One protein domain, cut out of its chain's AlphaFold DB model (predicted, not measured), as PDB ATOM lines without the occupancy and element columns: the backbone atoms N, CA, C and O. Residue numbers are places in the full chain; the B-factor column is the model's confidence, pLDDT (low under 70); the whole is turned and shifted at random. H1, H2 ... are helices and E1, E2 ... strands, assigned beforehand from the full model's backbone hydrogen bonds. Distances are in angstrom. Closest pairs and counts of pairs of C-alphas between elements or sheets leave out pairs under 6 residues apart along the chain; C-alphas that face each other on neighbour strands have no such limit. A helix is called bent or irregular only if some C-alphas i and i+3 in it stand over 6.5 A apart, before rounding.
ATOM      1  N   LEU A   5     260.945 223.870 248.540       89.00
ATOM      2  CA  LEU A   5     260.186 225.085 248.269       89.00
ATOM      3  C   LEU A   5     260.546 226.151 249.296       89.00
ATOM      4  O   LEU A   5     260.288 225.988 250.488       89.00
ATOM      5  N   GLU A   6     261.110 227.254 248.825       91.38
ATOM      6  CA  GLU A   6     261.212 228.472 249.617       91.38
ATOM      7  C   GLU A   6     259.993 229.348 249.340       91.38
ATOM      8  O   GLU A   6     259.624 229.551 248.182       91.38
ATOM      9  N   ILE A   7     259.376 229.865 250.401       94.38
ATOM     10  CA  ILE A   7     258.195 230.726 250.339       94.38
ATOM     11  C   ILE A   7     258.524 232.047 251.031       94.38
ATOM     12  O   ILE A   7     259.051 232.057 252.143       94.38
ATOM     13  N   GLY A   8     258.164 233.157 250.396       96.19
ATOM     14  CA  GLY A   8     258.366 234.501 250.925       96.19
ATOM     15  C   GLY A   8     257.400 235.509 250.316       96.19
ATOM     16  O   GLY A   8     256.493 235.147 249.566       96.19
ATOM     17  N   ALA A   9     257.597 236.783 250.640       96.94
ATOM     18  CA  ALA A   9     256.816 237.875 250.080       96.94
ATOM     19  C   ALA A   9     257.694 239.101 249.832       96.94
ATOM     20  O   ALA A   9     258.402 239.562 250.731       96.94
ATOM     21  N   VAL A  10     257.626 239.651 248.622       95.75
ATOM     22  CA  VAL A  10     258.373 240.854 248.244       95.75
ATOM     23  C   VAL A  10     257.590 241.661 247.215       95.75
ATOM     24  O   VAL A  10     256.880 241.102 246.379       95.75
ATOM     25  N   HIS A  11     257.723 242.987 247.271       94.62
ATOM     26  CA  HIS A  11     257.063 243.923 246.357       94.62
ATOM     27  C   HIS A  11     255.547 243.696 246.217       94.62
ATOM     28  O   HIS A  11     254.988 243.875 245.145       94.62
ATOM     29  N   GLY A  12     254.851 243.279 247.274       94.75
ATOM     30  CA  GLY A  12     253.408 243.041 247.186       94.75
ATOM     31  C   GLY A  12     253.024 241.765 246.435       94.75
ATOM     32  O   GLY A  12     251.911 241.657 245.922       94.75
ATOM     33  N   SER A  13     253.947 240.808 246.339       96.69
ATOM     34  CA  SER A  13     253.733 239.514 245.693       96.69
ATOM     35  C   SER A  13     254.148 238.372 246.614       96.69
ATOM     36  O   SER A  13     255.158 238.469 247.314       96.69
ATOM     37  N   LEU A  14     253.390 237.277 246.583       96.81
ATOM     38  CA  LEU A  14     253.857 235.984 247.071       96.81
ATOM     39  C   LEU A  14     254.993 235.532 246.158       96.81
ATOM     40  O   LEU A  14     254.860 235.554 244.934       96.81
ATOM     41  N   THR A  15     256.090 235.086 246.748       96.50
ATOM     42  CA  THR A  15     257.214 234.523 246.012       96.50
ATOM     43  C   THR A  15     257.440 233.092 246.428       96.50
ATOM     44  O   THR A  15     257.497 232.791 247.621       96.50
ATOM     45  N   MET A  16     257.630 232.225 245.445       95.00
ATOM     46  CA  MET A  16     258.055 230.859 245.673       95.00
ATOM     47  C   MET A  16     259.261 230.557 244.798       95.00
ATOM     48  O   MET A  16     259.310 230.925 243.625       95.00
ATOM     49  N   ARG A  17     260.240 229.874 245.366       92.81
ATOM     50  CA  ARG A  17     261.383 229.351 244.631       92.81
ATOM     51  C   ARG A  17     261.370 227.839 244.810       92.81
ATOM     52  O   ARG A  17     261.527 227.350 245.925       92.81
ATOM     53  N   ALA A  18     261.065 227.123 243.733       90.25
ATOM     54  CA  ALA A  18     260.894 225.676 243.715       90.25
ATOM     55  C   ALA A  18     262.141 225.025 243.115       90.25
ATOM     56  O   ALA A  18     262.421 225.207 241.929       90.25
ATOM     57  N   GLY A  19     262.891 224.300 243.938       85.06
ATOM     58  CA  GLY A  19     264.125 223.639 243.540       85.06
ATOM     59  C   GLY A  19     264.000 222.123 243.455       85.06
ATOM     60  O   GLY A  19     263.151 221.508 244.110       85.06
ATOM     61  N   ARG A  20     264.899 221.550 242.660       78.94
ATOM     62  CA  ARG A  20     265.166 220.116 242.554       78.94
ATOM     63  C   ARG A  20     266.541 219.778 243.119       78.94
ATOM     64  O   ARG A  20     267.423 220.640 243.173       78.94
ATOM     65  N   ASP A  21     266.745 218.510 243.454       69.38
ATOM     66  CA  ASP A  21     268.042 217.990 243.917       69.38
ATOM     67  C   ASP A  21     269.185 218.175 242.891       69.38
ATOM     68  O   ASP A  21     270.359 218.188 243.261       69.38
ATOM     69  N   ASP A  22     268.863 218.343 241.603       68.62
ATOM     70  CA  ASP A  22     269.822 218.599 240.516       68.62
ATOM     71  C   ASP A  22     270.222 220.084 240.370       68.62
ATOM     72  O   ASP A  22     271.006 220.437 239.485       68.62
ATOM     73  N   GLY A  23     269.700 220.957 241.238       70.44
ATOM     74  CA  GLY A  23     269.960 222.395 241.227       70.44
ATOM     75  C   GLY A  23     269.089 223.192 240.253       70.44
ATOM     76  O   GLY A  23     269.240 224.413 240.181       70.44
ATOM     77  N   GLN A  24     268.165 222.555 239.523       78.81
ATOM     78  CA  GLN A  24     267.167 223.282 238.741       78.81
ATOM     79  C   GLN A  24     266.236 224.063 239.665       78.81
ATOM     80  O   GLN A  24     265.729 223.533 240.654       78.81
ATOM     81  N   LEU A  25     265.989 225.322 239.306       87.69
ATOM     82  CA  LEU A  25     265.198 226.260 240.088       87.69
ATOM     83  C   LEU A  25     264.130 226.920 239.221       87.69
ATOM     84  O   LEU A  25     264.430 227.472 238.162       87.69
ATOM     85  N   VAL A  26     262.896 226.928 239.712       90.94
ATOM     86  CA  VAL A  26     261.795 227.702 239.143       90.94
ATOM     87  C   VAL A  26     261.408 228.800 240.127       90.94
ATOM     88  O   VAL A  26     260.988 228.528 241.251       90.94
ATOM     89  N   CYS A  27     261.543 230.051 239.695       93.94
ATOM     90  CA  CYS A  27     261.053 231.215 240.426       93.94
ATOM     91  C   CYS A  27     259.611 231.513 240.015       93.94
ATOM     92  O   CYS A  27     259.311 231.630 238.827       93.94
ATOM     93  N   ILE A  28     258.744 231.654 241.010       94.75
ATOM     94  CA  ILE A  28     257.307 231.851 240.868       94.75
ATOM     95  C   ILE A  28     256.922 233.089 241.665       94.75
ATOM     96  O   ILE A  28     257.307 233.237 242.826       94.75
ATOM     97  N   VAL A  29     256.139 233.967 241.056       95.38
ATOM     98  CA  VAL A  29     255.671 235.203 241.671       95.38
ATOM     99  C   VAL A  29     254.195 235.370 241.401       95.38
ATOM    100  O   VAL A  29     253.790 235.417 240.247       95.38
ATOM    101  N   LEU A  30     253.403 235.509 242.460       94.12
ATOM    102  CA  LEU A  30     251.967 235.743 242.374       94.12
ATOM    103  C   LEU A  30     251.640 237.095 243.030       94.12
ATOM    104  O   LEU A  30     251.819 237.237 244.243       94.12
ATOM    105  N   PRO A  31     251.204 238.116 242.270       93.88
ATOM    106  CA  PRO A  31     250.894 239.427 242.833       93.88
ATOM    107  C   PRO A  31     249.655 239.378 243.738       93.88
ATOM    108  O   PRO A  31     248.748 238.577 243.523       93.88
ATOM    109  N   ALA A  32     249.576 240.266 244.735       93.94
ATOM    110  CA  ALA A  32     248.507 240.259 245.741       93.94
ATOM    111  C   ALA A  32     247.062 240.100 245.204       93.94
ATOM    112  O   ALA A  32     246.305 239.355 245.828       93.94
ATOM    113  N   PRO A  33     246.655 240.720 244.072       91.31
ATOM    114  CA  PRO A  33     245.291 240.584 243.558       91.31
ATOM    115  C   PRO A  33     244.881 239.158 243.168       91.31
ATOM    116  O   PRO A  33     243.696 238.848 243.230       91.31
ATOM    117  N   VAL A  34     245.825 238.286 242.787       90.50
ATOM    118  CA  VAL A  34     245.506 236.904 242.374       90.50
ATOM    119  C   VAL A  34     245.509 235.912 243.541       90.50
ATOM    120  O   VAL A  34     245.032 234.788 243.401       90.50
ATOM    121  N   LEU A  35     246.038 236.310 244.705       92.69
ATOM    122  CA  LEU A  35     246.241 235.411 245.844       92.69
ATOM    123  C   LEU A  35     244.952 234.828 246.437       92.69
ATOM    124  O   LEU A  35     244.984 233.645 246.772       92.69
ATOM    125  N   PRO A  36     243.833 235.574 246.575       91.69
ATOM    126  CA  PRO A  36     242.606 235.007 247.131       91.69
ATOM    127  C   PRO A  36     242.109 233.807 246.317       91.69
ATOM    128  O   PRO A  36     241.989 232.710 246.859       91.69
ATOM    129  N   SER A  37     241.935 233.991 245.004       90.38
ATOM    130  CA  SER A  37     241.497 232.927 244.096       90.38
ATOM    131  C   SER A  37     242.521 231.798 244.003       90.38
ATOM    132  O   SER A  37     242.147 230.631 243.969       90.38
ATOM    133  N   PHE A  38     243.820 232.114 244.013       91.50
ATOM    134  CA  PHE A  38     244.862 231.089 244.027       91.50
ATOM    135  C   PHE A  38     244.778 230.193 245.269       91.50
ATOM    136  O   PHE A  38     244.832 228.974 245.139       91.50
ATOM    137  N   MET A  39     244.631 230.772 246.465       92.25
ATOM    138  CA  MET A  39     244.571 230.002 247.713       92.25
ATOM    139  C   MET A  39     243.294 229.162 247.816       92.25
ATOM    140  O   MET A  39     243.352 228.030 248.294       92.25
ATOM    141  N   GLU A  40     242.164 229.691 247.346       90.94
ATOM    142  CA  GLU A  40     240.904 228.950 247.251       90.94
ATOM    143  C   GLU A  40     241.035 227.754 246.296       90.94
ATOM    144  O   GLU A  40     240.812 226.607 246.692       90.94
ATOM    145  N   ASN A  41     241.519 227.991 245.075       90.25
ATOM    146  CA  ASN A  41     241.729 226.938 244.080       90.25
ATOM    147  C   ASN A  41     242.759 225.902 244.547       90.25
ATOM    148  O   ASN A  41     242.597 224.710 244.293       90.25
ATOM    149  N   LEU A  42     243.800 226.324 245.270       92.12
ATOM    150  CA  LEU A  42     244.791 225.417 245.845       92.12
ATOM    151  C   LEU A  42     244.177 224.504 246.909       92.12
ATOM    152  O   LEU A  42     244.517 223.321 246.967       92.12
ATOM    153  N   ALA A  43     243.261 225.017 247.733       91.50
ATOM    154  CA  ALA A  43     242.558 224.209 248.722       91.50
ATOM    155  C   ALA A  43     241.692 223.127 248.056       91.50
ATOM    156  O   ALA A  43     241.729 221.969 248.484       91.50
ATOM    157  N   HIS A  44     240.979 223.478 246.981       92.06
ATOM    158  CA  HIS A  44     240.209 222.526 246.176       92.06
ATOM    159  C   HIS A  44     241.105 221.494 245.490       92.06
ATOM    160  O   HIS A  44     240.898 220.294 245.668       92.06
ATOM    161  N   ALA A  45     242.154 221.944 244.798       91.69
ATOM    162  CA  ALA A  45     243.106 221.070 244.122       91.69
ATOM    163  C   ALA A  45     243.776 220.087 245.095       91.69
ATOM    164  O   ALA A  45     244.002 218.926 244.756       91.69
ATOM    165  N   ARG A  46     244.057 220.513 246.333       93.31
ATOM    166  CA  ARG A  46     244.589 219.638 247.389       93.31
ATOM    167  C   ARG A  46     243.612 218.542 247.781       93.31
ATOM    168  O   ARG A  46     244.020 217.392 247.864       93.31
ATOM    169  N   LEU A  47     242.355 218.888 248.043       92.75
ATOM    170  CA  LEU A  47     241.348 217.900 248.431       92.75
ATOM    171  C   LEU A  47     241.096 216.892 247.312       92.75
ATOM    172  O   LEU A  47     241.058 215.695 247.577       92.75
ATOM    173  N   ASP A  48     240.981 217.389 246.086       93.19
ATOM    174  CA  ASP A  48     240.734 216.597 244.888       93.19
ATOM    175  C   ASP A  48     241.894 215.647 244.561       93.19
ATOM    176  O   ASP A  48     241.693 214.447 244.395       93.19
ATOM    177  N   SER A  49     243.135 216.145 244.556       93.56
ATOM    178  CA  SER A  49     244.314 215.290 244.352       93.56
ATOM    179  C   SER A  49     244.499 214.268 245.478       93.56
ATOM    180  O   SER A  49     244.899 213.136 245.213       93.56
ATOM    181  N   GLU A  50     244.160 214.608 246.725       94.19
ATOM    182  CA  GLU A  50     244.254 213.676 247.855       94.19
ATOM    183  C   GLU A  50     243.322 212.453 247.693       94.19
ATOM    184  O   GLU A  50     243.678 211.377 248.173       94.19
ATOM    185  N   GLU A  51     242.196 212.564 246.968       93.56
ATOM    186  CA  GLU A  51     241.298 211.425 246.676       93.56
ATOM    187  C   GLU A  51     241.993 210.308 245.875       93.56
ATOM    188  O   GLU A  51     241.753 209.119 246.094       93.56
ATOM    189  N   GLU A  52     242.889 210.673 244.955       92.06
ATOM    190  CA  GLU A  52     243.637 209.719 244.128       92.06
ATOM    191  C   GLU A  52     245.011 209.376 244.717       92.06
ATOM    192  O   GLU A  52     245.499 208.251 244.555       92.06
ATOM    193  N   TYR A  53     245.629 210.326 245.421       92.62
ATOM    194  CA  TYR A  53     246.999 210.246 245.930       92.62
ATOM    195  C   TYR A  53     247.273 208.956 246.708       92.62
ATOM    196  O   TYR A  53     248.245 208.250 246.433       92.62
ATOM    197  N   TRP A  54     246.391 208.597 247.644       91.56
ATOM    198  CA  TRP A  54     246.591 207.425 248.500       91.56
ATOM    199  C   TRP A  54     246.611 206.111 247.716       91.56
ATOM    200  O   TRP A  54     247.399 205.214 248.028       91.56
ATOM    201  N   ARG A  55     245.805 206.006 246.650       89.31
ATOM    202  CA  ARG A  55     245.817 204.841 245.753       89.31
ATOM    203  C   ARG A  55     247.123 204.761 244.968       89.31
ATOM    204  O   ARG A  55     247.694 203.679 244.842       89.31
ATOM    205  N   VAL A  56     247.595 205.900 244.465       87.94
ATOM    206  CA  VAL A  56     248.838 206.007 243.690       87.94
ATOM    207  C   VAL A  56     250.053 205.647 244.542       87.94
ATOM    208  O   VAL A  56     250.827 204.769 244.165       87.94
ATOM    209  N   ILE A  57     250.207 206.260 245.715       87.12
ATOM    210  CA  ILE A  57     251.363 206.020 246.587       87.12
ATOM    211  C   ILE A  57     251.415 204.571 247.061       87.12
ATOM    212  O   ILE A  57     252.489 203.966 247.054       87.12
ATOM    213  N   HIS A  58     250.274 203.969 247.403       85.62
ATOM    214  CA  HIS A  58     250.235 202.550 247.751       85.62
ATOM    215  C   HIS A  58     250.679 201.667 246.573       85.62
ATOM    216  O   HIS A  58     251.460 200.733 246.747       85.62
ATOM    217  N   HIS A  59     250.233 201.976 245.352       86.00
ATOM    218  CA  HIS A  59     250.644 201.236 244.159       86.00
ATOM    219  C   HIS A  59     252.154 201.352 243.889       86.00
ATOM    220  O   HIS A  59     252.821 200.340 243.664       86.00
ATOM    221  N   VAL A  60     252.710 202.566 243.940       83.62
ATOM    222  CA  VAL A  60     254.137 202.810 243.667       83.62
ATOM    223  C   VAL A  60     255.028 202.171 244.734       83.62
ATOM    224  O   VAL A  60     256.037 201.548 244.399       83.62
ATOM    225  N   THR A  61     254.648 202.270 246.010       80.69
ATOM    226  CA  THR A  61     255.421 201.679 247.117       80.69
ATOM    227  C   THR A  61     255.385 200.151 247.107       80.69
ATOM    228  O   THR A  61     256.407 199.531 247.380       80.69
ATOM    229  N   ALA A  62     254.261 199.530 246.731       81.81
ATOM    230  CA  ALA A  62     254.159 198.073 246.618       81.81
ATOM    231  C   ALA A  62     254.913 197.495 245.403       81.81
ATOM    232  O   ALA A  62     255.375 196.357 245.448       81.81
ATOM    233  N   SER A  63     255.025 198.259 244.312       77.94
ATOM    234  CA  SER A  63     255.626 197.803 243.048       77.94
ATOM    235  C   SER A  63     257.119 198.112 242.910       77.94
ATOM    236  O   SER A  63     257.766 197.573 242.009       77.94
ATOM    237  N   THR A  64     257.687 198.944 243.791       74.00
ATOM    238  CA  THR A  64     259.084 199.380 243.679       74.00
ATOM    239  C   THR A  64     259.948 198.840 244.821       74.00
ATOM    240  O   THR A  64     259.699 199.174 245.979       74.00
ATOM    241  N   PRO A  65     261.019 198.075 244.531       67.06
ATOM    242  CA  PRO A  65     262.007 197.708 245.538       67.06
ATOM    243  C   PRO A  65     262.698 198.966 246.078       67.06
ATOM    244  O   PRO A  65     263.336 199.710 245.329       67.06
ATOM    245  N   VAL A  66     262.576 199.222 247.379       66.44
ATOM    246  CA  VAL A  66     263.145 200.416 248.015       66.44
ATOM    247  C   VAL A  66     264.562 200.116 248.498       66.44
ATOM    248  O   VAL A  66     264.751 199.414 249.486       66.44
ATOM    249  N   ASN A  67     265.563 200.690 247.829       61.91
ATOM    250  CA  ASN A  67     266.958 200.619 248.265       61.91
ATOM    251  C   ASN A  67     267.363 201.936 248.948       61.91
ATOM    252  O   ASN A  67     267.719 202.909 248.282       61.91
ATOM    253  N   GLY A  68     267.315 201.962 250.282       60.34
ATOM    254  CA  GLY A  68     267.809 203.070 251.106       60.34
ATOM    255  C   GLY A  68     266.846 204.260 251.298       60.34
ATOM    256  O   GLY A  68     265.758 204.296 250.716       60.34
ATOM    257  N   PRO A  69     267.250 205.258 252.113       57.09
ATOM    258  CA  PRO A  69     266.382 206.314 252.666       57.09
ATOM    259  C   PRO A  69     265.856 207.372 251.671       57.09
ATOM    260  O   PRO A  69     265.235 208.344 252.082       57.09
ATOM    261  N   GLY A  70     266.037 207.182 250.361       68.44
ATOM    262  CA  GLY A  70     265.482 208.045 249.306       68.44
ATOM    263  C   GLY A  70     264.842 207.276 248.147       68.44
ATOM    264  O   GLY A  70     264.501 207.871 247.127       68.44
ATOM    265  N   GLY A  71     264.694 205.950 248.272       75.25
ATOM    266  CA  GLY A  71     264.187 205.108 247.187       75.25
ATOM    267  C   GLY A  71     262.731 205.404 246.819       75.25
ATOM    268  O   GLY A  71     262.413 205.483 245.637       75.25
ATOM    269  N   ILE A  72     261.865 205.633 247.815       76.88
ATOM    270  CA  ILE A  72     260.435 205.908 247.587       76.88
ATOM    271  C   ILE A  72     260.217 207.265 246.894       76.88
ATOM    272  O   ILE A  72     259.581 207.261 245.843       76.88
ATOM    273  N   PRO A  73     260.754 208.406 247.382       78.19
ATOM    274  CA  PRO A  73     260.579 209.693 246.700       78.19
ATOM    275  C   PRO A  73     261.037 209.674 245.238       78.19
ATOM    276  O   PRO A  73     260.316 210.141 244.363       78.19
ATOM    277  N   ARG A  74     262.185 209.046 244.946       80.00
ATOM    278  CA  ARG A  74     262.698 208.911 243.571       80.00
ATOM    279  C   ARG A  74     261.834 208.004 242.698       80.00
ATOM    280  O   ARG A  74     261.686 208.257 241.504       80.00
ATOM    281  N   ALA A  75     261.273 206.939 243.269       83.12
ATOM    282  CA  ALA A  75     260.345 206.060 242.564       83.12
ATOM    283  C   ALA A  75     259.048 206.788 242.198       83.12
ATOM    284  O   ALA A  75     258.600 206.697 241.056       83.12
ATOM    285  N   VAL A  76     258.491 207.546 243.147       85.06
ATOM    286  CA  VAL A  76     257.309 208.390 242.931       85.06
ATOM    287  C   VAL A  76     257.603 209.443 241.874       85.06
ATOM    288  O   VAL A  76     256.839 209.547 240.922       85.06
ATOM    289  N   GLU A  77     258.733 210.151 241.961       85.50
ATOM    290  CA  GLU A  77     259.130 211.129 240.944       85.50
ATOM    291  C   GLU A  77     259.209 210.493 239.552       85.50
ATOM    292  O   GLU A  77     258.617 210.999 238.599       85.50
ATOM    293  N   LYS A  78     259.909 209.359 239.424       86.62
ATOM    294  CA  LYS A  78     260.056 208.657 238.146       86.62
ATOM    295  C   LYS A  78     258.706 208.219 237.582       86.62
ATOM    296  O   LYS A  78     258.471 208.373 236.386       86.62
ATOM    297  N   TRP A  79     257.832 207.670 238.424       88.94
ATOM    298  CA  TRP A  79     256.486 207.266 238.024       88.94
ATOM    299  C   TRP A  79     255.652 208.471 237.581       88.94
ATOM    300  O   TRP A  79     255.007 208.415 236.538       88.94
ATOM    301  N   LEU A  80     255.720 209.572 238.330       88.44
ATOM    302  CA  LEU A  80     254.981 210.804 238.081       88.44
ATOM    303  C   LEU A  80     255.394 211.467 236.766       88.44
ATOM    304  O   LEU A  80     254.538 211.906 236.005       88.44
ATOM    305  N   LEU A  81     256.698 211.508 236.478       86.44
ATOM    306  CA  LEU A  81     257.238 212.042 235.226       86.44
ATOM    307  C   LEU A  81     256.887 211.179 234.006       86.44
ATOM    308  O   LEU A  81     256.901 211.687 232.889       86.44
ATOM    309  N   ALA A  82     256.568 209.897 234.204       88.06
ATOM    310  CA  ALA A  82     256.105 209.009 233.140       88.06
ATOM    311  C   ALA A  82     254.607 209.172 232.818       88.06
ATOM    312  O   ALA A  82     254.127 208.575 231.857       88.06
ATOM    313  N   GLN A  83     253.865 209.960 233.603       89.56
ATOM    314  CA  GLN A  83     252.455 210.242 233.331       89.56
ATOM    315  C   GLN A  83     252.321 211.283 232.216       89.56
ATOM    316  O   GLN A  83     253.198 212.130 232.025       89.56
ATOM    317  N   ASN A  84     251.222 211.230 231.464       88.38
ATOM    318  CA  ASN A  84     251.030 212.029 230.253       88.38
ATOM    319  C   ASN A  84     250.611 213.486 230.552       88.38
ATOM    320  O   ASN A  84     249.573 213.971 230.098       88.38
ATOM    321  N   TRP A  85     251.445 214.202 231.311       86.62
ATOM    322  CA  TRP A  85     251.247 215.609 231.670       86.62
ATOM    323  C   TRP A  85     251.078 216.507 230.447       86.62
ATOM    324  O   TRP A  85     250.314 217.462 230.502       86.62
ATOM    325  N   SER A  86     251.742 216.197 229.332       84.75
ATOM    326  CA  SER A  86     251.592 216.934 228.075       84.75
ATOM    327  C   SER A  86     250.151 216.957 227.570       84.75
ATOM    328  O   SER A  86     249.652 218.029 227.238       84.75
ATOM    329  N   SER A  87     249.462 215.811 227.550       84.62
ATOM    330  CA  SER A  87     248.064 215.754 227.108       84.62
ATOM    331  C   SER A  87     247.131 216.474 228.079       84.62
ATOM    332  O   SER A  87     246.210 217.158 227.648       84.62
ATOM    333  N   VAL A  88     247.402 216.385 229.383       85.19
ATOM    334  CA  VAL A  88     246.626 217.101 230.407       85.19
ATOM    335  C   VAL A  88     246.793 218.614 230.269       85.19
ATOM    336  O   VAL A  88     245.811 219.349 230.303       85.19
ATOM    337  N   LEU A  89     248.025 219.082 230.055       83.50
ATOM    338  CA  LEU A  89     248.318 220.494 229.823       83.50
ATOM    339  C   LEU A  89     247.688 221.017 228.530       83.50
ATOM    340  O   LEU A  89     247.293 222.177 228.503       83.50
ATOM    341  N   ALA A  90     247.610 220.188 227.485       81.31
ATOM    342  CA  ALA A  90     246.969 220.546 226.222       81.31
ATOM    343  C   ALA A  90     245.436 220.611 226.334       81.31
ATOM    344  O   ALA A  90     244.810 221.427 225.665       81.31
ATOM    345  N   ALA A  91     244.834 219.765 227.176       78.62
ATOM    346  CA  ALA A  91     243.393 219.751 227.421       78.62
ATOM    347  C   ALA A  91     242.933 220.851 228.389       78.62
ATOM    348  O   ALA A  91     241.797 221.313 228.306       78.62
ATOM    349  N   ALA A  92     243.804 221.282 229.306       72.75
ATOM    350  CA  ALA A  92     243.585 222.477 230.105       72.75
ATOM    351  C   ALA A  92     243.670 223.691 229.170       72.75
ATOM    352  O   ALA A  92     244.771 224.110 228.811       72.75
ATOM    353  N   ALA A  93     242.511 224.200 228.742       61.41
ATOM    354  CA  ALA A  93     242.375 225.264 227.754       61.41
ATOM    355  C   ALA A  93     243.442 226.368 227.907       61.41
ATOM    356  O   ALA A  93     243.856 226.747 229.014       61.41
ATOM    357  N   ASP A  94     243.918 226.874 226.768       57.66
ATOM    358  CA  ASP A  94     244.902 227.961 226.659       57.66
ATOM    359  C   ASP A  94     244.221 229.316 226.967       57.66
ATOM    360  O   ASP A  94     244.346 230.302 226.238       57.66
ATOM    361  N   ASP A  95     243.423 229.345 228.037       53.28
ATOM    362  CA  ASP A  95     242.577 230.466 228.414       53.28
ATOM    363  C   ASP A  95     243.443 231.541 229.066       53.28
ATOM    364  O   ASP A  95     243.610 231.606 230.279       53.28
ATOM    365  N   ALA A  96     243.993 232.381 228.195       54.50
ATOM    366  CA  ALA A  96     244.822 233.556 228.421       54.50
ATOM    367  C   ALA A  96     246.353 233.318 228.510       54.50
ATOM    368  O   ALA A  96     246.830 232.432 229.228       54.50
ATOM    369  N   PRO A  97     247.152 234.171 227.825       51.53
ATOM    370  CA  PRO A  97     248.617 234.155 227.887       51.53
ATOM    371  C   PRO A  97     249.183 234.367 229.300       51.53
ATOM    372  O   PRO A  97     250.302 233.933 229.561       51.53
ATOM    373  N   ASP A  98     248.380 234.933 230.206       56.56
ATOM    374  CA  ASP A  98     248.702 235.169 231.618       56.56
ATOM    375  C   ASP A  98     247.978 234.171 232.548       56.56
ATOM    376  O   ASP A  98     247.583 234.519 233.664       56.56
ATOM    377  N   SER A  99     247.718 232.940 232.090       63.69
ATOM    378  CA  SER A  99     246.962 231.957 232.876       63.69
ATOM    379  C   SER A  99     247.801 231.312 233.981       63.69
ATOM    380  O   SER A  99     248.802 230.634 233.742       63.69
ATOM    381  N   LEU A 100     247.350 231.501 235.220       73.56
ATOM    382  CA  LEU A 100     247.772 230.727 236.382       73.56
ATOM    383  C   LEU A 100     246.767 229.590 236.567       73.56
ATOM    384  O   LEU A 100     245.674 229.817 237.082       73.56
ATOM    385  N   ALA A 101     247.120 228.381 236.134       82.19
ATOM    386  CA  ALA A 101     246.230 227.226 236.234       82.19
ATOM    387  C   ALA A 101     246.771 226.200 237.235       82.19
ATOM    388  O   ALA A 101     247.941 225.811 237.181       82.19
ATOM    389  N   LEU A 102     245.890 225.755 238.130       88.50
ATOM    390  CA  LEU A 102     246.105 224.602 238.996       88.50
ATOM    391  C   LEU A 102     245.394 223.405 238.377       88.50
ATOM    392  O   LEU A 102     244.211 223.472 238.061       88.50
ATOM    393  N   ILE A 103     246.136 222.325 238.191       89.62
ATOM    394  CA  ILE A 103     245.681 221.115 237.520       89.62
ATOM    395  C   ILE A 103     245.870 219.962 238.490       89.62
ATOM    396  O   ILE A 103     246.974 219.749 238.985       89.62
ATOM    397  N   THR A 104     244.822 219.192 238.738       91.00
ATOM    398  CA  THR A 104     244.936 217.925 239.456       91.00
ATOM    399  C   THR A 104     245.051 216.785 238.460       91.00
ATOM    400  O   THR A 104     244.283 216.668 237.505       91.00
ATOM    401  N   HIS A 105     246.059 215.944 238.648       91.19
ATOM    402  CA  HIS A 105     246.275 214.777 237.807       91.19
ATOM    403  C   HIS A 105     247.021 213.724 238.610       91.19
ATOM    404  O   HIS A 105     247.982 214.060 239.304       91.19
ATOM    405  N   VAL A 106     246.589 212.463 238.510       90.56
ATOM    406  CA  VAL A 106     247.256 211.297 239.116       90.56
ATOM    407  C   VAL A 106     247.588 211.493 240.599       90.56
ATOM    408  O   VAL A 106     248.685 211.177 241.069       90.56
ATOM    409  N   GLY A 107     246.650 212.077 241.341       91.31
ATOM    410  CA  GLY A 107     246.818 212.401 242.759       91.31
ATOM    411  C   GLY A 107     247.854 213.480 243.096       91.31
ATOM    412  O   GLY A 107     248.298 213.557 244.236       91.31
ATOM    413  N   HIS A 108     248.254 214.312 242.136       93.62
ATOM    414  CA  HIS A 108     249.204 215.408 242.328       93.62
ATOM    415  C   HIS A 108     248.644 216.728 241.799       93.62
ATOM    416  O   HIS A 108     247.695 216.749 241.012       93.62
ATOM    417  N   ILE A 109     249.254 217.834 242.224       93.00
ATOM    418  CA  ILE A 109     248.893 219.184 241.785       93.00
ATOM    419  C   ILE A 109     249.986 219.708 240.859       93.00
ATOM    420  O   ILE A 109     251.125 219.912 241.277       93.00
ATOM    421  N   GLY A 110     249.632 219.958 239.607       91.81
ATOM    422  CA  GLY A 110     250.426 220.710 238.650       91.81
ATOM    423  C   GLY A 110     250.073 222.193 238.697       91.81
ATOM    424  O   GLY A 110     248.929 222.576 238.479       91.81
ATOM    425  N   LEU A 111     251.065 223.040 238.942       91.62
ATOM    426  CA  LEU A 111     250.974 224.483 238.780       91.62
ATOM    427  C   LEU A 111     251.567 224.863 237.423       91.62
ATOM    428  O   LEU A 111     252.791 224.835 237.243       91.62
ATOM    429  N   ARG A 112     250.695 225.196 236.466       89.38
ATOM    430  CA  ARG A 112     251.095 225.708 235.152       89.38
ATOM    431  C   ARG A 112     251.512 227.166 235.302       89.38
ATOM    432  O   ARG A 112     250.746 227.993 235.791       89.38
ATOM    433  N   LEU A 113     252.733 227.460 234.877       87.44
ATOM    434  CA  LEU A 113     253.361 228.766 235.002       87.44
ATOM    435  C   LEU A 113     253.672 229.316 233.618       87.44
ATOM    436  O   LEU A 113     254.204 228.608 232.762       87.44
ATOM    437  N   ALA A 114     253.386 230.595 233.434       87.69
ATOM    438  CA  ALA A 114     253.755 231.385 232.273       87.69
ATOM    439  C   ALA A 114     254.146 232.798 232.742       87.69
ATOM    440  O   ALA A 114     253.842 233.174 233.883       87.69
ATOM    441  N   PRO A 115     254.825 233.596 231.900       87.00
ATOM    442  CA  PRO A 115     254.924 235.031 232.133       87.00
ATOM    443  C   PRO A 115     253.529 235.633 232.387       87.00
ATOM    444  O   PRO A 115     252.578 235.185 231.753       87.00
ATOM    445  N   PRO A 116     253.386 236.603 233.310       86.50
ATOM    446  CA  PRO A 116     254.438 237.288 234.070       86.50
ATOM    447  C   PRO A 116     254.830 236.608 235.398       86.50
ATOM    448  O   PRO A 116     255.690 237.123 236.110       86.50
ATOM    449  N   TYR A 117     254.229 235.469 235.752       89.12
ATOM    450  CA  TYR A 117     254.433 234.818 237.056       89.12
ATOM    451  C   TYR A 117     255.737 234.019 237.156       89.12
ATOM    452  O   TYR A 117     256.185 233.692 238.253       89.12
ATOM    453  N   ALA A 118     256.347 233.698 236.019       91.56
ATOM    454  CA  ALA A 118     257.643 233.042 235.920       91.56
ATOM    455  C   ALA A 118     258.425 233.592 234.719       91.56
ATOM    456  O   ALA A 118     257.862 234.222 233.825       91.56
ATOM    457  N   ALA A 119     259.735 233.330 234.677       89.56
ATOM    458  CA  ALA A 119     260.603 233.800 233.589       89.56
ATOM    459  C   ALA A 119     260.290 233.139 232.231       89.56
ATOM    460  O   ALA A 119     260.649 233.667 231.181       89.56
ATOM    461  N   GLY A 120     259.620 231.990 232.248       87.88
ATOM    462  CA  GLY A 120     259.208 231.245 231.068       87.88
ATOM    463  C   GLY A 120     258.073 230.284 231.402       87.88
ATOM    464  O   GLY A 120     257.552 230.287 232.519       87.88
ATOM    465  N   ARG A 121     257.688 229.459 230.424       87.38
ATOM    466  CA  ARG A 121     256.684 228.413 230.639       87.38
ATOM    467  C   ARG A 121     257.287 227.270 231.453       87.38
ATOM    468  O   ARG A 121     258.335 226.746 231.081       87.38
ATOM    469  N   ALA A 122     256.628 226.883 232.538       87.38
ATOM    470  CA  ALA A 122     257.058 225.787 233.401       87.38
ATOM    471  C   ALA A 122     255.854 225.060 234.012       87.38
ATOM    472  O   ALA A 122     254.753 225.604 234.091       87.38
ATOM    473  N   LEU A 123     256.080 223.830 234.472       88.62
ATOM    474  CA  LEU A 123     255.130 223.073 235.281       88.62
ATOM    475  C   LEU A 123     255.819 222.686 236.587       88.62
ATOM    476  O   LEU A 123     256.777 221.912 236.582       88.62
ATOM    477  N   ALA A 124     255.329 223.217 237.703       90.38
ATOM    478  CA  ALA A 124     255.752 222.779 239.026       90.38
ATOM    479  C   ALA A 124     254.751 221.740 239.542       90.38
ATOM    480  O   ALA A 124     253.560 222.024 239.613       90.38
ATOM    481  N   ILE A 125     255.220 220.533 239.866       91.81
ATOM    482  CA  ILE A 125     254.360 219.436 240.332       91.81
ATOM    483  C   ILE A 125     254.614 219.189 241.811       91.81
ATOM    484  O   ILE A 125     255.763 218.969 242.211       91.81
ATOM    485  N   PHE A 126     253.536 219.189 242.581       90.50
ATOM    486  CA  PHE A 126     253.536 219.071 244.028       90.50
ATOM    487  C   PHE A 126     252.706 217.877 244.490       90.50
ATOM    488  O   PHE A 126     251.679 217.529 243.901       90.50
ATOM    489  N   ASP A 127     253.139 217.303 245.603       88.88
ATOM    490  CA  ASP A 127     252.361 216.349 246.386       88.88
ATOM    491  C   ASP A 127     251.320 217.120 247.238       88.88
ATOM    492  O   ASP A 127     251.676 218.127 247.865       88.88
ATOM    493  N   PRO A 128     250.044 216.690 247.312       90.50
ATOM    494  CA  PRO A 128     249.032 217.353 248.145       90.50
ATOM    495  C   PRO A 128     249.433 217.511 249.621       90.50
ATOM    496  O   PRO A 128     249.068 218.496 250.273       90.50
ATOM    497  N   LEU A 129     250.219 216.581 250.161       89.75
ATOM    498  CA  LEU A 129     250.740 216.635 251.523       89.75
ATOM    499  C   LEU A 129     251.840 217.692 251.686       89.75
ATOM    500  O   LEU A 129     251.989 218.235 252.784       89.75
ATOM    501  N   GLN A 130     252.596 218.029 250.629       86.50
ATOM    502  CA  GLN A 130     253.568 219.131 250.679       86.50
ATOM    503  C   GLN A 130     252.862 220.454 250.972       86.50
ATOM    504  O   GLN A 130     253.265 221.165 251.892       86.50
ATOM    505  N   PHE A 131     251.775 220.757 250.260       84.44
ATOM    506  CA  PHE A 131     251.038 222.002 250.478       84.44
ATOM    507  C   PHE A 131     250.439 222.099 251.871       84.44
ATOM    508  O   PHE A 131     250.435 223.177 252.457       84.44
ATOM    509  N   GLN A 132     250.014 220.981 252.450       84.38
ATOM    510  CA  GLN A 132     249.526 220.999 253.819       84.38
ATOM    511  C   GLN A 132     250.620 221.295 254.846       84.38
ATOM    512  O   GLN A 132     250.375 222.002 255.822       84.38
ATOM    513  N   ARG A 133     251.840 220.791 254.637       87.62
ATOM    514  CA  ARG A 133     252.983 221.153 255.493       87.62
ATOM    515  C   ARG A 133     253.333 222.635 255.366       87.62
ATOM    516  O   ARG A 133     253.720 223.260 256.349       87.62
ATOM    517  N   LEU A 134     253.183 223.184 254.163       89.31
ATOM    518  CA  LEU A 134     253.580 224.547 253.815       89.31
ATOM    519  C   LEU A 134     252.461 225.582 253.991       89.31
ATOM    520  O   LEU A 134     252.711 226.777 253.846       89.31
ATOM    521  N   GLU A 135     251.248 225.152 254.350       90.50
ATOM    522  CA  GLU A 135     250.046 225.989 254.435       90.50
ATOM    523  C   GLU A 135     250.264 227.234 255.299       90.50
ATOM    524  O   GLU A 135     249.953 228.348 254.883       90.50
ATOM    525  N   ARG A 136     250.870 227.076 256.482       91.88
ATOM    526  CA  ARG A 136     251.149 228.208 257.378       91.88
ATOM    527  C   ARG A 136     252.091 229.229 256.742       91.88
ATOM    528  O   ARG A 136     251.839 230.427 256.850       91.88
ATOM    529  N   SER A 137     253.151 228.765 256.082       93.69
ATOM    530  CA  SER A 137     254.120 229.630 255.403       93.69
ATOM    531  C   SER A 137     253.491 230.345 254.208       93.69
ATOM    532  O   SER A 137     253.706 231.544 254.048       93.69
ATOM    533  N   LEU A 138     252.656 229.648 253.429       94.25
ATOM    534  CA  LEU A 138     251.890 230.238 252.328       94.25
ATOM    535  C   LEU A 138     250.934 231.320 252.831       94.25
ATOM    536  O   LEU A 138     250.981 232.445 252.350       94.25
ATOM    537  N   LEU A 139     250.114 231.021 253.842       95.38
ATOM    538  CA  LEU A 139     249.163 231.982 254.407       95.38
ATOM    539  C   LEU A 139     249.859 233.210 255.002       95.38
ATOM    540  O   LEU A 139     249.368 234.332 254.857       95.38
ATOM    541  N   HIS A 140     250.993 233.009 255.676       97.12
ATOM    542  CA  HIS A 140     251.791 234.109 256.201       97.12
ATOM    543  C   HIS A 140     252.324 234.996 255.071       97.12
ATOM    544  O   HIS A 140     252.082 236.200 255.080       97.12
ATOM    545  N   ALA A 141     252.962 234.400 254.062       97.25
ATOM    546  CA  ALA A 141     253.499 235.134 252.925       97.25
ATOM    547  C   ALA A 141     252.406 235.848 252.112       97.25
ATOM    548  O   ALA A 141     252.590 237.002 251.733       97.25
ATOM    549  N   CYS A 142     251.240 235.227 251.911       96.69
ATOM    550  CA  CYS A 142     250.103 235.870 251.252       96.69
ATOM    551  C   CYS A 142     249.636 237.122 252.004       96.69
ATOM    552  O   CYS A 142     249.371 238.154 251.387       96.69
ATOM    553  N   ARG A 143     249.574 237.055 253.337       96.50
ATOM    554  CA  ARG A 143     249.224 238.208 254.174       96.50
ATOM    555  C   ARG A 143     250.255 239.324 254.044       96.50
ATOM    556  O   ARG A 143     249.882 240.459 253.776       96.50
ATOM    557  N   THR A 144     251.539 238.992 254.159       96.75
ATOM    558  CA  THR A 144     252.629 239.963 254.010       96.75
ATOM    559  C   THR A 144     252.645 240.594 252.615       96.75
ATOM    560  O   THR A 144     252.827 241.802 252.490       96.75
ATOM    561  N   ALA A 145     252.399 239.814 251.560       96.44
ATOM    562  CA  ALA A 145     252.266 240.328 250.200       96.44
ATOM    563  C   ALA A 145     251.088 241.306 250.084       96.44
ATOM    564  O   ALA A 145     251.224 242.372 249.488       96.44
ATOM    565  N   HIS A 146     249.946 240.990 250.694       95.00
ATOM    566  CA  HIS A 146     248.797 241.890 250.706       95.00
ATOM    567  C   HIS A 146     249.107 243.210 251.436       95.00
ATOM    568  O   HIS A 146     248.863 244.284 250.893       95.00
ATOM    569  N   GLU A 147     249.724 243.146 252.619       95.12
ATOM    570  CA  GLU A 147     250.139 244.322 253.399       95.12
ATOM    571  C   GLU A 147     251.127 245.221 252.633       95.12
ATOM    572  O   GLU A 147     251.015 246.450 252.658       95.12
ATOM    573  N   GLN A 148     252.077 244.623 251.909       94.12
ATOM    574  CA  GLN A 148     253.007 245.354 251.044       94.12
ATOM    575  C   GLN A 148     252.292 246.009 249.850       94.12
ATOM    576  O   GLN A 148     252.621 247.136 249.484       94.12
ATOM    577  N   ALA A 149     251.317 245.322 249.247       92.75
ATOM    578  CA  ALA A 149     250.595 245.810 248.074       92.75
ATOM    579  C   ALA A 149     249.672 246.995 248.392       92.75
ATOM    580  O   ALA A 149     249.612 247.934 247.604       92.75
ATOM    581  N   VAL A 150     249.008 246.995 249.556       89.88
ATOM    582  CA  VAL A 150     248.124 248.095 249.999       89.88
ATOM    583  C   VAL A 150     248.859 249.439 250.055       89.88
ATOM    584  O   VAL A 150     248.262 250.484 249.811       89.88
ATOM    585  N   ASN A 151     250.161 249.416 250.338       82.12
ATOM    586  CA  ASN A 151     250.989 250.615 250.462       82.12
ATOM    587  C   ASN A 151     251.764 250.963 249.175       82.12
ATOM    588  O   ASN A 151     252.609 251.859 249.189       82.12
ATOM    589  N   SER A 152     251.514 250.259 248.067       84.06
ATOM    590  CA  SER A 152     252.233 250.429 246.803       84.06
ATOM    591  C   SER A 152     251.413 251.225 245.788       84.06
ATOM    592  O   SER A 152     250.259 250.907 245.521       84.06
ATOM    593  N   ALA A 153     252.039 252.219 245.152       83.00
ATOM    594  CA  ALA A 153     251.469 252.931 244.003       83.00
ATOM    595  C   ALA A 153     251.777 252.251 242.648       83.00
ATOM    596  O   ALA A 153     251.353 252.738 241.603       83.00
ATOM    597  N   VAL A 154     252.553 251.161 242.657       84.62
ATOM    598  CA  VAL A 154     253.028 250.454 241.454       84.62
ATOM    599  C   VAL A 154     251.977 249.456 240.966       84.62
ATOM    600  O   VAL A 154     251.359 248.761 241.774       84.62
ATOM    601  N   HIS A 155     251.804 249.347 239.646       86.00
ATOM    602  CA  HIS A 155     250.836 248.426 239.052       86.00
ATOM    603  C   HIS A 155     251.180 246.952 239.383       86.00
ATOM    604  O   HIS A 155     252.349 246.570 239.284       86.00
ATOM    605  N   PRO A 156     250.204 246.076 239.704       82.44
ATOM    606  CA  PRO A 156     250.471 244.696 240.145       82.44
ATOM    607  C   PRO A 156     251.299 243.824 239.182       82.44
ATOM    608  O   PRO A 156     252.017 242.923 239.604       82.44
ATOM    609  N   LEU A 157     251.220 244.071 237.872       79.88
ATOM    610  CA  LEU A 157     252.046 243.343 236.895       79.88
ATOM    611  C   LEU A 157     253.509 243.807 236.908       79.88
ATOM    612  O   LEU A 157     254.428 243.010 236.717       79.88
ATOM    613  N   GLU A 158     253.747 245.090 237.179       85.94
ATOM    614  CA  GLU A 158     255.100 245.634 237.310       85.94
ATOM    615  C   GLU A 158     255.751 245.158 238.609       85.94
ATOM    616  O   GLU A 158     256.945 244.846 238.632       85.94
ATOM    617  N   THR A 159     254.959 245.034 239.680       86.62
ATOM    618  CA  THR A 159     255.442 244.465 240.938       86.62
ATOM    619  C   THR A 159     255.806 242.989 240.802       86.62
ATOM    620  O   THR A 159     256.835 242.582 241.341       86.62
ATOM    621  N   ALA A 160     255.051 242.211 240.017       89.06
ATOM    622  CA  ALA A 160     255.395 240.824 239.715       89.06
ATOM    623  C   ALA A 160     256.751 240.716 238.994       89.06
ATOM    624  O   ALA A 160     257.614 239.934 239.396       89.06
ATOM    625  N   ALA A 161     257.003 241.566 237.991       90.62
ATOM    626  CA  ALA A 161     258.288 241.600 237.290       90.62
ATOM    627  C   ALA A 161     259.458 242.025 238.203       90.62
ATOM    628  O   ALA A 161     260.562 241.484 238.093       90.62
ATOM    629  N   LEU A 162     259.238 242.983 239.111       92.12
ATOM    630  CA  LEU A 162     260.227 243.399 240.115       92.12
ATOM    631  C   LEU A 162     260.552 242.267 241.093       92.12
ATOM    632  O   LEU A 162     261.727 241.970 241.311       92.12
ATOM    633  N   ALA A 163     259.525 241.618 241.640       94.62
ATOM    634  CA  ALA A 163     259.675 240.474 242.530       94.62
ATOM    635  C   ALA A 163     260.384 239.310 241.841       94.62
ATOM    636  O   ALA A 163     261.290 238.732 242.436       94.62
ATOM    637  N   LEU A 164     260.061 239.025 240.577       94.50
ATOM    638  CA  LEU A 164     260.695 237.943 239.829       94.50
ATOM    639  C   LEU A 164     262.193 238.209 239.650       94.50
ATOM    640  O   LEU A 164     263.010 237.354 239.977       94.50
ATOM    641  N   ARG A 165     262.569 239.428 239.233       93.38
ATOM    642  CA  ARG A 165     263.984 239.836 239.163       93.38
ATOM    643  C   ARG A 165     264.681 239.721 240.516       93.38
ATOM    644  O   ARG A 165     265.807 239.231 240.570       93.38
ATOM    645  N   HIS A 166     264.020 240.153 241.590       94.25
ATOM    646  CA  HIS A 166     264.567 240.079 242.939       94.25
ATOM    647  C   HIS A 166     264.891 238.630 243.316       94.25
ATOM    648  O   HIS A 166     266.051 238.317 243.576       94.25
ATOM    649  N   ILE A 167     263.905 237.731 243.284       94.06
ATOM    650  CA  ILE A 167     264.087 236.351 243.755       94.06
ATOM    651  C   ILE A 167     264.989 235.517 242.843       94.06
ATOM    652  O   ILE A 167     265.716 234.659 243.336       94.06
ATOM    653  N   SER A 168     265.000 235.788 241.535       91.81
ATOM    654  CA  SER A 168     265.907 235.126 240.592       91.81
ATOM    655  C   SER A 168     267.372 235.523 240.788       91.81
ATOM    656  O   SER A 168     268.252 234.776 240.376       91.81
ATOM    657  N   SER A 169     267.646 236.676 241.405       91.50
ATOM    658  CA  SER A 169     269.012 237.124 241.710       91.50
ATOM    659  C   SER A 169     269.547 236.607 243.048       91.50
ATOM    660  O   SER A 169     270.754 236.650 243.288       91.50
ATOM    661  N   GLN A 170     268.664 236.127 243.928       90.12
ATOM    662  CA  GLN A 170     269.059 235.613 245.232       90.12
ATOM    663  C   GLN A 170     269.735 234.248 245.070       90.12
ATOM    664  O   GLN A 170     269.244 233.417 244.297       90.12
ATOM    665  N   PRO A 171     270.809 233.958 245.825       87.12
ATOM    666  CA  PRO A 171     271.404 232.630 245.812       87.12
ATOM    667  C   PRO A 171     270.349 231.594 246.211       87.12
ATOM    668  O   PRO A 171     269.517 231.837 247.095       87.12
ATOM    669  N   TRP A 172     270.358 230.444 245.537       84.44
ATOM    670  CA  TRP A 172     269.610 229.291 246.023       84.44
ATOM    671  C   TRP A 172     270.244 228.882 247.352       84.44
ATOM    672  O   TRP A 172     271.477 228.766 247.393       84.44
ATOM    673  N   PRO A 173     269.474 228.760 248.452       73.00
ATOM    674  CA  PRO A 173     270.057 228.355 249.714       73.00
ATOM    675  C   PRO A 173     270.824 227.051 249.479       73.00
ATOM    676  O   PRO A 173     270.333 226.180 248.748       73.00
ATOM    677  N   PRO A 174     272.035 226.909 250.052       67.00
ATOM    678  CA  PRO A 174     272.697 225.616 250.033       67.00
ATOM    679  C   PRO A 174     271.688 224.605 250.574       67.00
ATOM    680  O   PRO A 174     270.933 224.981 251.479       67.00
ATOM    681  N   GLU A 184     260.459 205.551 260.935       83.44
ATOM    682  CA  GLU A 184     259.338 205.427 261.867       83.44
ATOM    683  C   GLU A 184     258.531 206.727 261.970       83.44
ATOM    684  O   GLU A 184     257.305 206.692 261.875       83.44
ATOM    685  N   GLU A 185     259.193 207.884 262.072       86.06
ATOM    686  CA  GLU A 185     258.519 209.190 262.075       86.06
ATOM    687  C   GLU A 185     257.774 209.442 260.763       86.06
ATOM    688  O   GLU A 185     256.626 209.890 260.775       86.06
ATOM    689  N   ALA A 186     258.396 209.111 259.627       83.38
ATOM    690  CA  ALA A 186     257.765 209.225 258.320       83.38
ATOM    691  C   ALA A 186     256.545 208.296 258.203       83.38
ATOM    692  O   ALA A 186     255.486 208.736 257.758       83.38
ATOM    693  N   ALA A 187     256.659 207.039 258.643       84.94
ATOM    694  CA  ALA A 187     255.556 206.081 258.620       84.94
ATOM    695  C   ALA A 187     254.401 206.509 259.537       84.94
ATOM    696  O   ALA A 187     253.250 206.504 259.109       84.94
ATOM    697  N   SER A 188     254.705 206.939 260.763       89.19
ATOM    698  CA  SER A 188     253.720 207.431 261.731       89.19
ATOM    699  C   SER A 188     252.988 208.670 261.213       89.19
ATOM    700  O   SER A 188     251.757 208.734 261.247       89.19
ATOM    701  N   TYR A 189     253.728 209.622 260.631       89.19
ATOM    702  CA  TYR A 189     253.137 210.781 259.971       89.19
ATOM    703  C   TYR A 189     252.194 210.352 258.843       89.19
ATOM    704  O   TYR A 189     251.024 210.730 258.853       89.19
ATOM    705  N   MET A 190     252.664 209.527 257.903       89.19
ATOM    706  CA  MET A 190     251.861 209.074 256.761       89.19
ATOM    707  C   MET A 190     250.615 208.293 257.193       89.19
ATOM    708  O   MET A 190     249.543 208.505 256.629       89.19
ATOM    709  N   GLN A 191     250.720 207.460 258.228       91.44
ATOM    710  CA  GLN A 191     249.588 206.733 258.795       91.44
ATOM    711  C   GLN A 191     248.547 207.689 259.388       91.44
ATOM    712  O   GLN A 191     247.373 207.623 259.030       91.44
ATOM    713  N   GLY A 192     248.969 208.640 260.228       93.06
ATOM    714  CA  GLY A 192     248.057 209.635 260.797       93.06
ATOM    715  C   GLY A 192     247.383 210.499 259.724       93.06
ATOM    716  O   GLY A 192     246.213 210.868 259.853       93.06
ATOM    717  N   ARG A 193     248.100 210.786 258.630       92.50
ATOM    718  CA  ARG A 193     247.563 211.477 257.453       92.50
ATOM    719  C   ARG A 193     246.497 210.654 256.735       92.50
ATOM    720  O   ARG A 193     245.433 211.190 256.432       92.50
ATOM    721  N   TYR A 194     246.760 209.374 256.510       93.31
ATOM    722  CA  TYR A 194     245.815 208.475 255.863       93.31
ATOM    723  C   TYR A 194     244.541 208.284 256.696       93.31
ATOM    724  O   TYR A 194     243.435 208.387 256.173       93.31
ATOM    725  N   GLU A 195     244.662 208.117 258.013       95.00
ATOM    726  CA  GLU A 195     243.496 208.025 258.901       95.00
ATOM    727  C   GLU A 195     242.659 209.309 258.913       95.00
ATOM    728  O   GLU A 195     241.431 209.256 258.986       95.00
ATOM    729  N   ALA A 196     243.308 210.478 258.857       92.88
ATOM    730  CA  ALA A 196     242.606 211.753 258.753       92.88
ATOM    731  C   ALA A 196     241.831 211.864 257.431       92.88
ATOM    732  O   ALA A 196     240.694 212.333 257.441       92.88
ATOM    733  N   PHE A 197     242.413 211.391 256.325       93.44
ATOM    734  CA  PHE A 197     241.731 211.282 255.036       93.44
ATOM    735  C   PHE A 197     240.512 210.352 255.117       93.44
ATOM    736  O   PHE A 197     239.421 210.755 254.731       93.44
ATOM    737  N   GLN A 198     240.653 209.163 255.709       93.94
ATOM    738  CA  GLN A 198     239.551 208.200 255.852       93.94
ATOM    739  C   GLN A 198     238.386 208.707 256.716       93.94
ATOM    740  O   GLN A 198     237.247 208.289 256.527       93.94
ATOM    741  N   ARG A 199     238.661 209.586 257.688       95.06
ATOM    742  CA  ARG A 199     237.641 210.191 258.562       95.06
ATOM    743  C   ARG A 199     236.905 211.367 257.917       95.06
ATOM    744  O   ARG A 199     235.876 211.795 258.438       95.06
ATOM    745  N   ARG A 200     237.446 211.925 256.835       93.88
ATOM    746  CA  ARG A 200     236.884 213.062 256.104       93.88
ATOM    747  C   ARG A 200     235.809 212.575 255.123       93.88
ATOM    748  O   ARG A 200     235.910 211.489 254.567       93.88
ATOM    749  N   SER A 201     234.795 213.406 254.877       93.06
ATOM    750  CA  SER A 201     233.858 213.169 253.773       93.06
ATOM    751  C   SER A 201     234.589 213.231 252.423       93.06
ATOM    752  O   SER A 201     235.424 214.128 252.243       93.06
ATOM    753  N   PRO A 202     234.265 212.341 251.465       92.31
ATOM    754  CA  PRO A 202     234.846 212.384 250.128       92.31
ATOM    755  C   PRO A 202     234.669 213.762 249.493       92.31
ATOM    756  O   PRO A 202     233.597 214.367 249.596       92.31
ATOM    757  N   TYR A 203     235.721 214.262 248.853       92.12
ATOM    758  CA  TYR A 203     235.619 215.469 248.050       92.12
ATOM    759  C   TYR A 203     234.920 215.139 246.730       92.12
ATOM    760  O   TYR A 203     235.269 214.173 246.055       92.12
TER     761      TYR A 203
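AT A GLANCE: This is residues 5 to 174 and 184 to 203 of the 218 residues of an uncharacterized protein of Streptomyces sp. CS014 (UniProt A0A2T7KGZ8). What does one see first? Two small three-stranded sheets come close to each other at E3 and E6, and each has a long helix packed over a face: H4 on E1 E2 E3, and H1 on E4 E5 E6, the two helices running antiparallel in contact. H5 covers the other face of E1 E2 E3, H2 packs on residues 57 to 61 of H1, H3 sits by E4 E5 E6, and H6 lies near H1 with its residues 184 to 189 sticking out. What is the make-up? The printed part has 190 residues with six named strands and six named helices, in the order E1 E2 E3 H1 H2 H3 E4 E5 E6 H4 H5 H6, a mixed class of helices and strands; both sheets are antiparallel, in the orders E1 E2 E3 and E4 E5 E6. How large is it? It is compact, with a radius of gyration of the C-alphas of 17.5 A, and spans 54 by 37 by 34 A.

IN THESE COORDINATES: Where are the strands? E1 is residues 5 to 10, E2 13 to 19 and E3 25 to 31; E1 begins at C-alpha 5, (260.186, 225.085, 248.269), and E3 is 19.6 A long. E4 is residues 101 to 105, E5 108 to 113 and E6 122 to 126. Where are the helices? H1, residues 32 to 63, is 43.1 A long from C-alpha 32 at (248.507, 240.259, 245.741), and H4, residues 128 to 150, is 30.8 A long. H2 is residues 71 to 81, H3 85 to 91, H5 156 to 169, 20.1 A long, and H6 184 to 199, 22.5 A long, ending at C-alpha 199, (237.641, 210.191, 258.562). Are the long helices even? H1 and H4 are irregular, with C-alphas 33 and 36 at 7.1 A and C-alphas 133 and 136 at 7.5 A, and they have kinks of 47 degrees near residue 52 and 58 degrees near residue 135.

HOW THE PARTS SIT: How is E1 E2 E3 built and covered? It is a twisted meander, each strand the antiparallel neighbour of the one before, with N 8 and O 15 at 2.9 A and N 16 and O 28 at 2.8 A. With H1 and H4 on one face and H5 on the other it makes three layers, helices on both faces of a sheet. H4 lies over E1 and E2 at a height over the sheet of 7.9 A, with the closest C-alphas of Ala 9 and Ala 141 at 5.2 A, and H5 lies over E2 and E3 at 7.5 A, with those of Pro 31 and Ala 160 at 5.7 A. And E4 E5 E6? This second meander has N 110 and O 103 at 2.7 A and N 111 and O 124 at 2.8 A, and with H1 on one face it makes two layers. H1 lies over E4 and E5 at a height over the sheet of 5.6 A, with the closest C-alphas of Ser 49 and His 108 at 5.3 A; H3 only grazes the sheet with residues 85 to 89. How do the helices meet? H1 touches H4 at a shallow tilt of 11 degrees, opposite ways, with the closest C-alphas of Arg 46 and Pro 128 at 5.1 A. With residues 57 to 61 alone H1 touches H2, at a steep tilt of 65 degrees, with the closest C-alphas of Val 60 and Val 76 at 6.5 A. H1 and H6 are close but not clearly touching, with the closest C-alphas of Trp 54 and Tyr 194 at 7.5 A. Are the helix backbones whole? Every O i to N i+4 pair is within hydrogen-bond range in H2, H3, H5 and H6, but 23 of 28 in H1 and 17 of 19 in H4.

THE WHOLE: How far does it reach? The two C-alphas farthest apart, those of Pro 65 and Ala 153, are 56.2 A apart. Is anything missing? Residues 175 to 183 are not printed, in the link across the cut from H5 to H6, and C-alphas 174 and 184 are 26.9 A apart; of the links that are printed whole, none is long. Where is confidence low? The mean pLDDT of the printed part is 86.9, and it is under 70 at residues 21 to 22, 65 to 70, 93 to 99 and 174.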